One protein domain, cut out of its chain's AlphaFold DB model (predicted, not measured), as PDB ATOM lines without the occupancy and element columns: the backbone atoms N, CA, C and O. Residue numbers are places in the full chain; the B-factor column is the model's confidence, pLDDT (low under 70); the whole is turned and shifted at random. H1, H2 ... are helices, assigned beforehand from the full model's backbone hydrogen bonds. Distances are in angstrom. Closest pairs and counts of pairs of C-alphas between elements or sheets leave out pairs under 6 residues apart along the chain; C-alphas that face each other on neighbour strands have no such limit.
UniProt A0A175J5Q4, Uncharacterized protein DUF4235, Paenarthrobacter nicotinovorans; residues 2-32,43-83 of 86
ATOM      1  N   ASN A   2     -25.164  27.387  40.741       78.12
ATOM      2  CA  ASN A   2     -25.073  27.087  39.304       78.12
ATOM      3  C   ASN A   2     -25.029  28.357  38.439       78.12
ATOM      4  O   ASN A   2     -25.894  29.223  38.553       78.12
ATOM      5  N   LEU A   3     -24.056  28.413  37.521       82.44
ATOM      6  CA  LEU A   3     -23.845  29.482  36.534       82.44
ATOM      7  C   LEU A   3     -25.127  29.845  35.762       82.44
ATOM      8  O   LEU A   3     -25.360  31.007  35.451       82.44
ATOM      9  N   PHE A   4     -25.996  28.859  35.542       82.12
ATOM     10  CA  PHE A   4     -27.313  29.023  34.934       82.12
ATOM     11  C   PHE A   4     -28.211  30.018  35.688       82.12
ATOM     12  O   PHE A   4     -28.757  30.931  35.076       82.12
ATOM     13  N   PHE A   5     -28.303  29.926  37.020       84.00
ATOM     14  CA  PHE A   5     -29.067  30.892  37.820       84.00
ATOM     15  C   PHE A   5     -28.438  32.287  37.799       84.00
ATOM     16  O   PHE A   5     -29.155  33.281  37.849       84.00
ATOM     17  N   LYS A   6     -27.108  32.377  37.676       81.25
ATOM     18  CA  LYS A   6     -26.393  33.651  37.519       81.25
ATOM     19  C   LYS A   6     -26.715  34.322  36.182       81.25
ATOM     20  O   LYS A   6     -26.984  35.516  36.162       81.25
ATOM     21  N   LEU A   7     -26.720  33.558  35.089       86.19
ATOM     22  CA  LEU A   7     -27.045  34.063  33.752       86.19
ATOM     23  C   LEU A   7     -28.528  34.414  33.615       86.19
ATOM     24  O   LEU A   7     -28.851  35.465  33.068       86.19
ATOM     25  N   LEU A   8     -29.422  33.594  34.172       86.25
ATOM     26  CA  LEU A   8     -30.844  33.927  34.255       86.25
ATOM     27  C   LEU A   8     -31.072  35.180  35.103       86.25
ATOM     28  O   LEU A   8     -31.777  36.084  34.669       86.25
ATOM     29  N   GLY A   9     -30.440  35.276  36.275       82.88
ATOM     30  CA  GLY A   9     -30.525  36.457  37.133       82.88
ATOM     31  C   GLY A   9     -30.007  37.722  36.445       82.88
ATOM     32  O   GLY A   9     -30.651  38.769  36.516       82.88
ATOM     33  N   ALA A  10     -28.891  37.623  35.719       85.75
ATOM     34  CA  ALA A  10     -28.345  38.722  34.928       85.75
ATOM     35  C   ALA A  10     -29.285  39.123  33.777       85.75
ATOM     36  O   ALA A  10     -29.583  40.305  33.615       85.75
ATOM     37  N   GLY A  11     -29.813  38.152  33.025       87.44
ATOM     38  CA  GLY A  11     -30.755  38.400  31.932       87.44
ATOM     39  C   GLY A  11     -32.057  39.044  32.409       87.44
ATOM     40  O   GLY A  11     -32.517  40.026  31.826       87.44
ATOM     41  N   VAL A  12     -32.610  38.558  33.523       87.38
ATOM     42  CA  VAL A  12     -33.793  39.149  34.164       87.38
ATOM     43  C   VAL A  12     -33.496  40.559  34.667       87.38
ATOM     44  O   VAL A  12     -34.322  41.441  34.471       87.38
ATOM     45  N   SER A  13     -32.324  40.812  35.254       84.25
ATOM     46  CA  SER A  13     -31.953  42.150  35.741       84.25
ATOM     47  C   SER A  13     -31.837  43.165  34.602       84.25
ATOM     48  O   SER A  13     -32.351  44.278  34.713       84.25
ATOM     49  N   LEU A  14     -31.228  42.776  33.477       87.81
ATOM     50  CA  LEU A  14     -31.133  43.624  32.286       87.81
ATOM     51  C   LEU A  14     -32.517  43.891  31.674       87.81
ATOM     52  O   LEU A  14     -32.855  45.038  31.375       87.81
ATOM     53  N   GLY A  15     -33.347  42.852  31.549       87.31
ATOM     54  CA  GLY A  15     -34.722  42.985  31.063       87.31
ATOM     55  C   GLY A  15     -35.582  43.868  31.971       87.31
ATOM     56  O   GLY A  15     -36.297  44.748  31.491       87.31
ATOM     57  N   ALA A  16     -35.461  43.691  33.287       85.31
ATOM     58  CA  ALA A  16     -36.148  44.498  34.286       85.31
ATOM     59  C   ALA A  16     -35.694  45.961  34.251       85.31
ATOM     60  O   ALA A  16     -36.537  46.848  34.346       85.31
ATOM     61  N   GLY A  17     -34.401  46.231  34.048       83.44
ATOM     62  CA  GLY A  17     -33.890  47.593  33.881       83.44
ATOM     63  C   GLY A  17     -34.486  48.291  32.657       83.44
ATOM     64  O   GLY A  17     -34.973  49.420  32.758       83.44
ATOM     65  N   PHE A  18     -34.528  47.605  31.510       87.44
ATOM     66  CA  PHE A  18     -35.087  48.156  30.271       87.44
ATOM     67  C   PHE A  18     -36.595  48.424  30.377       87.44
ATOM     68  O   PHE A  18     -37.073  49.518  30.060       87.44
ATOM     69  N   VAL A  19     -37.356  47.440  30.864       88.31
ATOM     70  CA  VAL A  19     -38.811  47.565  31.032       88.31
ATOM     71  C   VAL A  19     -39.148  48.576  32.126       88.31
ATOM     72  O   VAL A  19     -40.026  49.415  31.927       88.31
ATOM     73  N   GLY A  20     -38.422  48.548  33.244       82.81
ATOM     74  CA  GLY A  20     -38.581  49.473  34.362       82.81
ATOM     75  C   GLY A  20     -38.395  50.921  33.927       82.81
ATOM     76  O   GLY A  20     -39.283  51.740  34.143       82.81
ATOM     77  N   THR A  21     -37.310  51.219  33.207       81.44
ATOM     78  CA  THR A  21     -37.047  52.570  32.680       81.44
ATOM     79  C   THR A  21     -38.182  53.046  31.772       81.44
ATOM     80  O   THR A  21     -38.669  54.167  31.902       81.44
ATOM     81  N   LYS A  22     -38.674  52.177  30.881       83.44
ATOM     82  CA  LYS A  22     -39.774  52.516  29.969       83.44
ATOM     83  C   LYS A  22     -41.090  52.769  30.705       83.44
ATOM     84  O   LYS A  22     -41.836  53.667  30.318       83.44
ATOM     85  N   LEU A  23     -41.381  51.988  31.746       83.12
ATOM     86  CA  LEU A  23     -42.567  52.169  32.581       83.12
ATOM     87  C   LEU A  23     -42.497  53.464  33.386       83.12
ATOM     88  O   LEU A  23     -43.486  54.191  33.414       83.12
ATOM     89  N   VAL A  24     -41.342  53.779  33.976       79.31
ATOM     90  CA  VAL A  24     -41.136  55.039  34.703       79.31
ATOM     91  C   VAL A  24     -41.298  56.228  33.759       79.31
ATOM     92  O   VAL A  24     -42.080  57.126  34.054       79.31
ATOM     93  N   ASN A  25     -40.661  56.195  32.585       77.06
ATOM     94  CA  ASN A  25     -40.763  57.275  31.598       77.06
ATOM     95  C   ASN A  25     -42.206  57.487  31.119       77.06
ATOM     96  O   ASN A  25     -42.685  58.618  31.095       77.06
ATOM     97  N   LYS A  26     -42.930  56.405  30.797       79.31
ATOM     98  CA  LYS A  26     -44.347  56.488  30.401       79.31
ATOM     99  C   LYS A  26     -45.256  56.940  31.540       79.31
ATOM    100  O   LYS A  26     -46.205  57.679  31.302       79.31
ATOM    101  N   GLY A  27     -45.004  56.466  32.758       78.75
ATOM    102  CA  GLY A  27     -45.744  56.883  33.946       78.75
ATOM    103  C   GLY A  27     -45.573  58.376  34.201       78.75
ATOM    104  O   GLY A  27     -46.555  59.065  34.459       78.75
ATOM    105  N   TRP A  28     -44.348  58.877  34.036       73.50
ATOM    106  CA  TRP A  28     -44.021  60.287  34.185       73.50
ATOM    107  C   TRP A  28     -44.690  61.160  33.126       73.50
ATOM    108  O   TRP A  28     -45.380  62.115  33.465       73.50
ATOM    109  N   GLU A  29     -44.549  60.808  31.847       73.94
ATOM    110  CA  GLU A  29     -45.174  61.547  30.746       73.94
ATOM    111  C   GLU A  29     -46.702  61.584  30.894       73.94
ATOM    112  O   GLU A  29     -47.323  62.624  30.698       73.94
ATOM    113  N   LYS A  30     -47.316  60.476  31.331       74.38
ATOM    114  CA  LYS A  30     -48.765  60.397  31.555       74.38
ATOM    115  C   LYS A  30     -49.240  61.207  32.766       74.38
ATOM    116  O   LYS A  30     -50.339  61.749  32.720       74.38
ATOM    117  N   ALA A  31     -48.469  61.242  33.851       68.38
ATOM    118  CA  ALA A  31     -48.855  61.936  35.080       68.38
ATOM    119  C   ALA A  31     -48.574  63.444  35.017       68.38
ATOM    120  O   ALA A  31     -49.381  64.242  35.483       68.38
ATOM    121  N   THR A  32     -47.437  63.825  34.435       67.00
ATOM    122  CA  THR A  32     -46.926  65.202  34.448       67.00
ATOM    123  C   THR A  32     -47.190  65.929  33.125       67.00
ATOM    124  O   THR A  32     -47.065  67.149  33.065       67.00
ATOM    125  N   MET A  43     -33.144  75.257  36.503       54.19
ATOM    126  CA  MET A  43     -32.786  75.059  37.917       54.19
ATOM    127  C   MET A  43     -33.857  75.558  38.915       54.19
ATOM    128  O   MET A  43     -33.974  75.016  40.014       54.19
ATOM    129  N   GLU A  44     -34.687  76.532  38.530       55.53
ATOM    130  CA  GLU A  44     -35.741  77.101  39.389       55.53
ATOM    131  C   GLU A  44     -37.071  76.327  39.278       55.53
ATOM    132  O   GLU A  44     -37.705  76.003  40.287       55.53
ATOM    133  N   THR A  45     -37.437  75.895  38.064       54.91
ATOM    134  CA  THR A  45     -38.522  74.918  37.835       54.91
ATOM    135  C   THR A  45     -38.154  73.539  38.401       54.91
ATOM    136  O   THR A  45     -39.031  72.794  38.854       54.91
ATOM    137  N   SER A  46     -36.857  73.213  38.461       66.94
ATOM    138  CA  SER A  46     -36.324  71.968  39.015       66.94
ATOM    139  C   SER A  46     -36.671  71.791  40.490       66.94
ATOM    140  O   SER A  46     -37.045  70.695  40.869       66.94
ATOM    141  N   LEU A  47     -36.668  72.827  41.339       72.81
ATOM    142  CA  LEU A  47     -36.912  72.605  42.774       72.81
ATOM    143  C   LEU A  47     -38.354  72.144  43.064       72.81
ATOM    144  O   LEU A  47     -38.566  71.161  43.774       72.81
ATOM    145  N   ARG A  48     -39.360  72.814  42.480       71.31
ATOM    146  CA  ARG A  48     -40.773  72.407  42.619       71.31
ATOM    147  C   ARG A  48     -41.053  71.077  41.924       71.31
ATOM    148  O   ARG A  48     -41.764  70.237  42.480       71.31
ATOM    149  N   SER A  49     -40.500  70.867  40.731       70.12
ATOM    150  CA  SER A  49     -40.687  69.615  39.991       70.12
ATOM    151  C   SER A  49     -39.955  68.437  40.644       70.12
ATOM    152  O   SER A  49     -40.531  67.357  40.728       70.12
ATOM    153  N   ALA A  50     -38.767  68.643  41.214       75.88
ATOM    154  CA  ALA A  50     -38.013  67.650  41.976       75.88
ATOM    155  C   ALA A  50     -38.693  67.312  43.303       75.88
ATOM    156  O   ALA A  50     -38.770  66.139  43.649       75.88
ATOM    157  N   LEU A  51     -39.245  68.294  44.027       81.12
ATOM    158  CA  LEU A  51     -40.037  68.024  45.233       81.12
ATOM    159  C   LEU A  51     -41.298  67.216  44.905       81.12
ATOM    160  O   LEU A  51     -41.619  66.256  45.604       81.12
ATOM    161  N   THR A  52     -41.980  67.553  43.811       77.56
ATOM    162  CA  THR A  52     -43.156  66.804  43.344       77.56
ATOM    163  C   THR A  52     -42.768  65.391  42.893       77.56
ATOM    164  O   THR A  52     -43.414  64.420  43.283       77.56
ATOM    165  N   PHE A  53     -41.664  65.250  42.150       76.00
ATOM    166  CA  PHE A  53     -41.077  63.963  41.771       76.00
ATOM    167  C   PHE A  53     -40.753  63.124  43.006       76.00
ATOM    168  O   PHE A  53     -41.120  61.953  43.063       76.00
ATOM    169  N   ALA A  54     -40.086  63.716  43.997       83.50
ATOM    170  CA  ALA A  54     -39.667  63.043  45.215       83.50
ATOM    171  C   ALA A  54     -40.870  62.589  46.044       83.50
ATOM    172  O   ALA A  54     -40.890  61.444  46.483       83.50
ATOM    173  N   LEU A  55     -41.899  63.429  46.202       85.75
ATOM    174  CA  LEU A  55     -43.127  63.063  46.913       85.75
ATOM    175  C   LEU A  55     -43.863  61.908  46.229       85.75
ATOM    176  O   LEU A  55     -44.225  60.937  46.892       85.75
ATOM    177  N   ILE A  56     -44.044  61.974  44.909       82.06
ATOM    178  CA  ILE A  56     -44.702  60.904  44.146       82.06
ATOM    179  C   ILE A  56     -43.863  59.623  44.192       82.06
ATOM    180  O   ILE A  56     -44.395  58.539  44.430       82.06
ATOM    181  N   SER A  57     -42.546  59.734  44.024       79.56
ATOM    182  CA  SER A  57     -41.629  58.593  44.075       79.56
ATOM    183  C   SER A  57     -41.611  57.945  45.456       79.56
ATOM    184  O   SER A  57     -41.649  56.717  45.553       79.56
ATOM    185  N   ALA A  58     -41.604  58.747  46.523       85.00
ATOM    186  CA  ALA A  58     -41.693  58.267  47.895       85.00
ATOM    187  C   ALA A  58     -43.025  57.551  48.126       85.00
ATOM    188  O   ALA A  58     -43.029  56.415  48.589       85.00
ATOM    189  N   PHE A  59     -44.141  58.150  47.706       89.06
ATOM    190  CA  PHE A  59     -45.466  57.547  47.819       89.06
ATOM    191  C   PHE A  59     -45.541  56.179  47.126       89.06
ATOM    192  O   PHE A  59     -45.925  55.185  47.744       89.06
ATOM    193  N   VAL A  60     -45.109  56.097  45.864       85.56
ATOM    194  CA  VAL A  60     -45.088  54.838  45.104       85.56
ATOM    195  C   VAL A  60     -44.162  53.812  45.760       85.56
ATOM    196  O   VAL A  60     -44.540  52.650  45.905       85.56
ATOM    197  N   SER A  61     -42.977  54.233  46.207       86.19
ATOM    198  CA  SER A  61     -42.015  53.348  46.877       86.19
ATOM    199  C   SER A  61     -42.595  52.770  48.162       86.19
ATOM    200  O   SER A  61     -42.518  51.563  48.375       86.19
ATOM    201  N   THR A  62     -43.247  53.592  48.985       90.38
ATOM    202  CA  THR A  62     -43.910  53.136  50.209       90.38
ATOM    203  C   THR A  62     -45.043  52.162  49.901       90.38
ATOM    204  O   THR A  62     -45.149  51.135  50.568       90.38
ATOM    205  N   LEU A  63     -45.853  52.408  48.866       88.38
ATOM    206  CA  LEU A  63     -46.892  51.461  48.448       88.38
ATOM    207  C   LEU A  63     -46.298  50.109  48.046       88.38
ATOM    208  O   LEU A  63     -46.759  49.072  48.527       88.38
ATOM    209  N   ILE A  64     -45.253  50.110  47.212       88.12
ATOM    210  CA  ILE A  64     -44.545  48.886  46.819       88.12
ATOM    211  C   ILE A  64     -43.996  48.186  48.060       88.12
ATOM    212  O   ILE A  64     -44.171  46.982  48.202       88.12
ATOM    213  N   GLN A  65     -43.380  48.921  48.982       85.50
ATOM    214  CA  GLN A  65     -42.764  48.366  50.182       85.50
ATOM    215  C   GLN A  65     -43.798  47.757  51.136       85.50
ATOM    216  O   GLN A  65     -43.573  46.673  51.668       85.50
ATOM    217  N   VAL A  66     -44.962  48.391  51.304       90.94
ATOM    218  CA  VAL A  66     -46.078  47.855  52.098       90.94
ATOM    219  C   VAL A  66     -46.656  46.601  51.443       90.94
ATOM    220  O   VAL A  66     -46.876  45.600  52.125       90.94
ATOM    221  N   LEU A  67     -46.889  46.623  50.129       87.69
ATOM    222  CA  LEU A  67     -47.415  45.471  49.393       87.69
ATOM    223  C   LEU A  67     -46.424  44.305  49.385       87.69
ATOM    224  O   LEU A  67     -46.816  43.170  49.657       87.69
ATOM    225  N   ALA A  68     -45.147  44.586  49.138       87.81
ATOM    226  CA  ALA A  68     -44.068  43.612  49.178       87.81
ATOM    227  C   ALA A  68     -43.900  43.051  50.588       87.81
ATOM    228  O   ALA A  68     -43.893  41.841  50.745       87.81
ATOM    229  N   SER A  69     -43.864  43.889  51.627       85.38
ATOM    230  CA  SER A  69     -43.781  43.431  53.020       85.38
ATOM    231  C   SER A  69     -44.957  42.523  53.382       85.38
ATOM    232  O   SER A  69     -44.758  41.433  53.913       85.38
ATOM    233  N   ARG A  70     -46.190  42.895  53.012       85.12
ATOM    234  CA  ARG A  70     -47.375  42.041  53.211       85.12
ATOM    235  C   ARG A  70     -47.283  40.727  52.433       85.12
ATOM    236  O   ARG A  70     -47.644  39.680  52.967       85.12
ATOM    237  N   GLY A  71     -46.819  40.773  51.186       82.75
ATOM    238  CA  GLY A  71     -46.629  39.597  50.338       82.75
ATOM    239  C   GLY A  71     -45.566  38.652  50.894       82.75
ATOM    240  O   GLY A  71     -45.821  37.460  51.045       82.75
ATOM    241  N   THR A  72     -44.418  39.199  51.282       80.88
ATOM    242  CA  THR A  72     -43.307  38.485  51.907       80.88
ATOM    243  C   THR A  72     -43.729  37.876  53.236       80.88
ATOM    244  O   THR A  72     -43.492  36.696  53.441       80.88
ATOM    245  N   GLN A  73     -44.442  38.602  54.101       77.75
ATOM    246  CA  GLN A  73     -44.956  38.028  55.347       77.75
ATOM    247  C   GLN A  73     -45.951  36.888  55.097       77.75
ATOM    248  O   GLN A  73     -45.884  35.865  55.770       77.75
ATOM    249  N   ARG A  74     -46.833  37.000  54.092       76.06
ATOM    250  CA  ARG A  74     -47.725  35.893  53.695       76.06
ATOM    251  C   ARG A  74     -46.962  34.695  53.133       76.06
ATOM    252  O   ARG A  74     -47.346  33.560  53.405       76.06
ATOM    253  N   ALA A  75     -45.923  34.933  52.339       77.44
ATOM    254  CA  ALA A  75     -45.083  33.878  51.789       77.44
ATOM    255  C   ALA A  75     -44.301  33.179  52.905       77.44
ATOM    256  O   ALA A  75     -44.389  31.963  53.021       77.44
ATOM    257  N   ILE A  76     -43.633  33.939  53.776       75.25
ATOM    258  CA  ILE A  76     -42.916  33.421  54.946       75.25
ATOM    259  C   ILE A  76     -43.869  32.649  55.857       75.25
ATOM    260  O   ILE A  76     -43.543  31.533  56.224       75.25
ATOM    261  N   ALA A  77     -45.064  33.160  56.166       71.56
ATOM    262  CA  ALA A  77     -46.044  32.438  56.982       71.56
ATOM    263  C   ALA A  77     -46.501  31.118  56.331       71.56
ATOM    264  O   ALA A  77     -46.708  30.122  57.021       71.56
ATOM    265  N   ARG A  78     -46.634  31.083  54.998       65.62
ATOM    266  CA  ARG A  78     -46.915  29.848  54.249       65.62
ATOM    267  C   ARG A  78     -45.741  28.868  54.277       65.62
ATOM    268  O   ARG A  78     -45.979  27.677  54.430       65.62
ATOM    269  N   PHE A  79     -44.510  29.360  54.158       65.50
ATOM    270  CA  PHE A  79     -43.303  28.539  54.259       65.50
ATOM    271  C   PHE A  79     -43.084  28.013  55.686       65.50
ATOM    272  O   PHE A  79     -42.845  26.824  55.853       65.50
ATOM    273  N   ALA A  80     -43.270  28.845  56.711       64.81
ATOM    274  CA  ALA A  80     -43.171  28.464  58.119       64.81
ATOM    275  C   ALA A  80     -44.216  27.402  58.493       64.81
ATOM    276  O   ALA A  80     -43.872  26.379  59.073       64.81
ATOM    277  N   LYS A  81     -45.471  27.567  58.046       57.69
ATOM    278  CA  LYS A  81     -46.523  26.554  58.226       57.69
ATOM    279  C   LYS A  81     -46.192  25.218  57.548       57.69
ATOM    280  O   LYS A  81     -46.702  24.195  57.978       57.69
ATOM    281  N   SER A  82     -45.381  25.225  56.488       57.66
ATOM    282  CA  SER A  82     -44.917  24.007  55.817       57.66
ATOM    283  C   SER A  82     -43.714  23.356  56.504       57.66
ATOM    284  O   SER A  82     -43.467  22.184  56.243       57.66
ATOM    285  N   GLN A  83     -42.960  24.089  57.326       57.19
ATOM    286  CA  GLN A  83     -41.816  23.557  58.071       57.19
ATOM    287  C   GLN A  83     -42.222  22.889  59.391       57.19
ATOM    288  O   GLN A  83     -41.540  21.963  59.800       57.19
TER     289      GLN A  83
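Overview. This is residues 2 to 32 and 43 to 83 of the 86 residues of the protein "Uncharacterized protein DUF4235" of Paenarthrobacter nicotinovorans (UniProt A0A175J5Q4). Two long helices make an open, lopsided V: the last residues of H1 come toward H2 by its kink, and from there the two spread apart. H2 makes the long axis, and its residues 43 to 48 stick out past the corner. The printed part has 72 residues with two named helices, H1 then H2, and no named strand; the class is all helix. The whole is extended, with a radius of gyration of the C-alphas of 17.9 A and spans of 56 by 30 by 19 A.

Arrangement. H2, residues 43 to 83, has a kink of 27 degrees near residue 50. H1, residues 3 to 32, is apart from it, with no C-alpha within 8 A. Residues 3 to 27 of H1 and residues 43 to 48 and 54 to 83 of H2 stand free. In H1 every O i to N i+4 pair is within hydrogen-bond range; in H2, 35 of 37 are.

Along the chain. H2 measures 56.0 A from C-alpha 43 at (-32.786, 75.059, 37.917) to C-alpha 83 at (-41.816, 23.557, 58.071). H1 measures 42.6 A from C-alpha 3 at (-23.845, 29.482, 36.534) to C-alpha 32.

Size, cuts and confidence. The C-alphas farthest apart, of Glu 44 and Gln 83, are 57.0 A apart. Residues 33 to 42 are not printed; C-alphas 32 and 43 are 17.6 A apart across the cut. The pLDDT is under 70 at residues 31 to 32, 43 to 46 and 78 to 83.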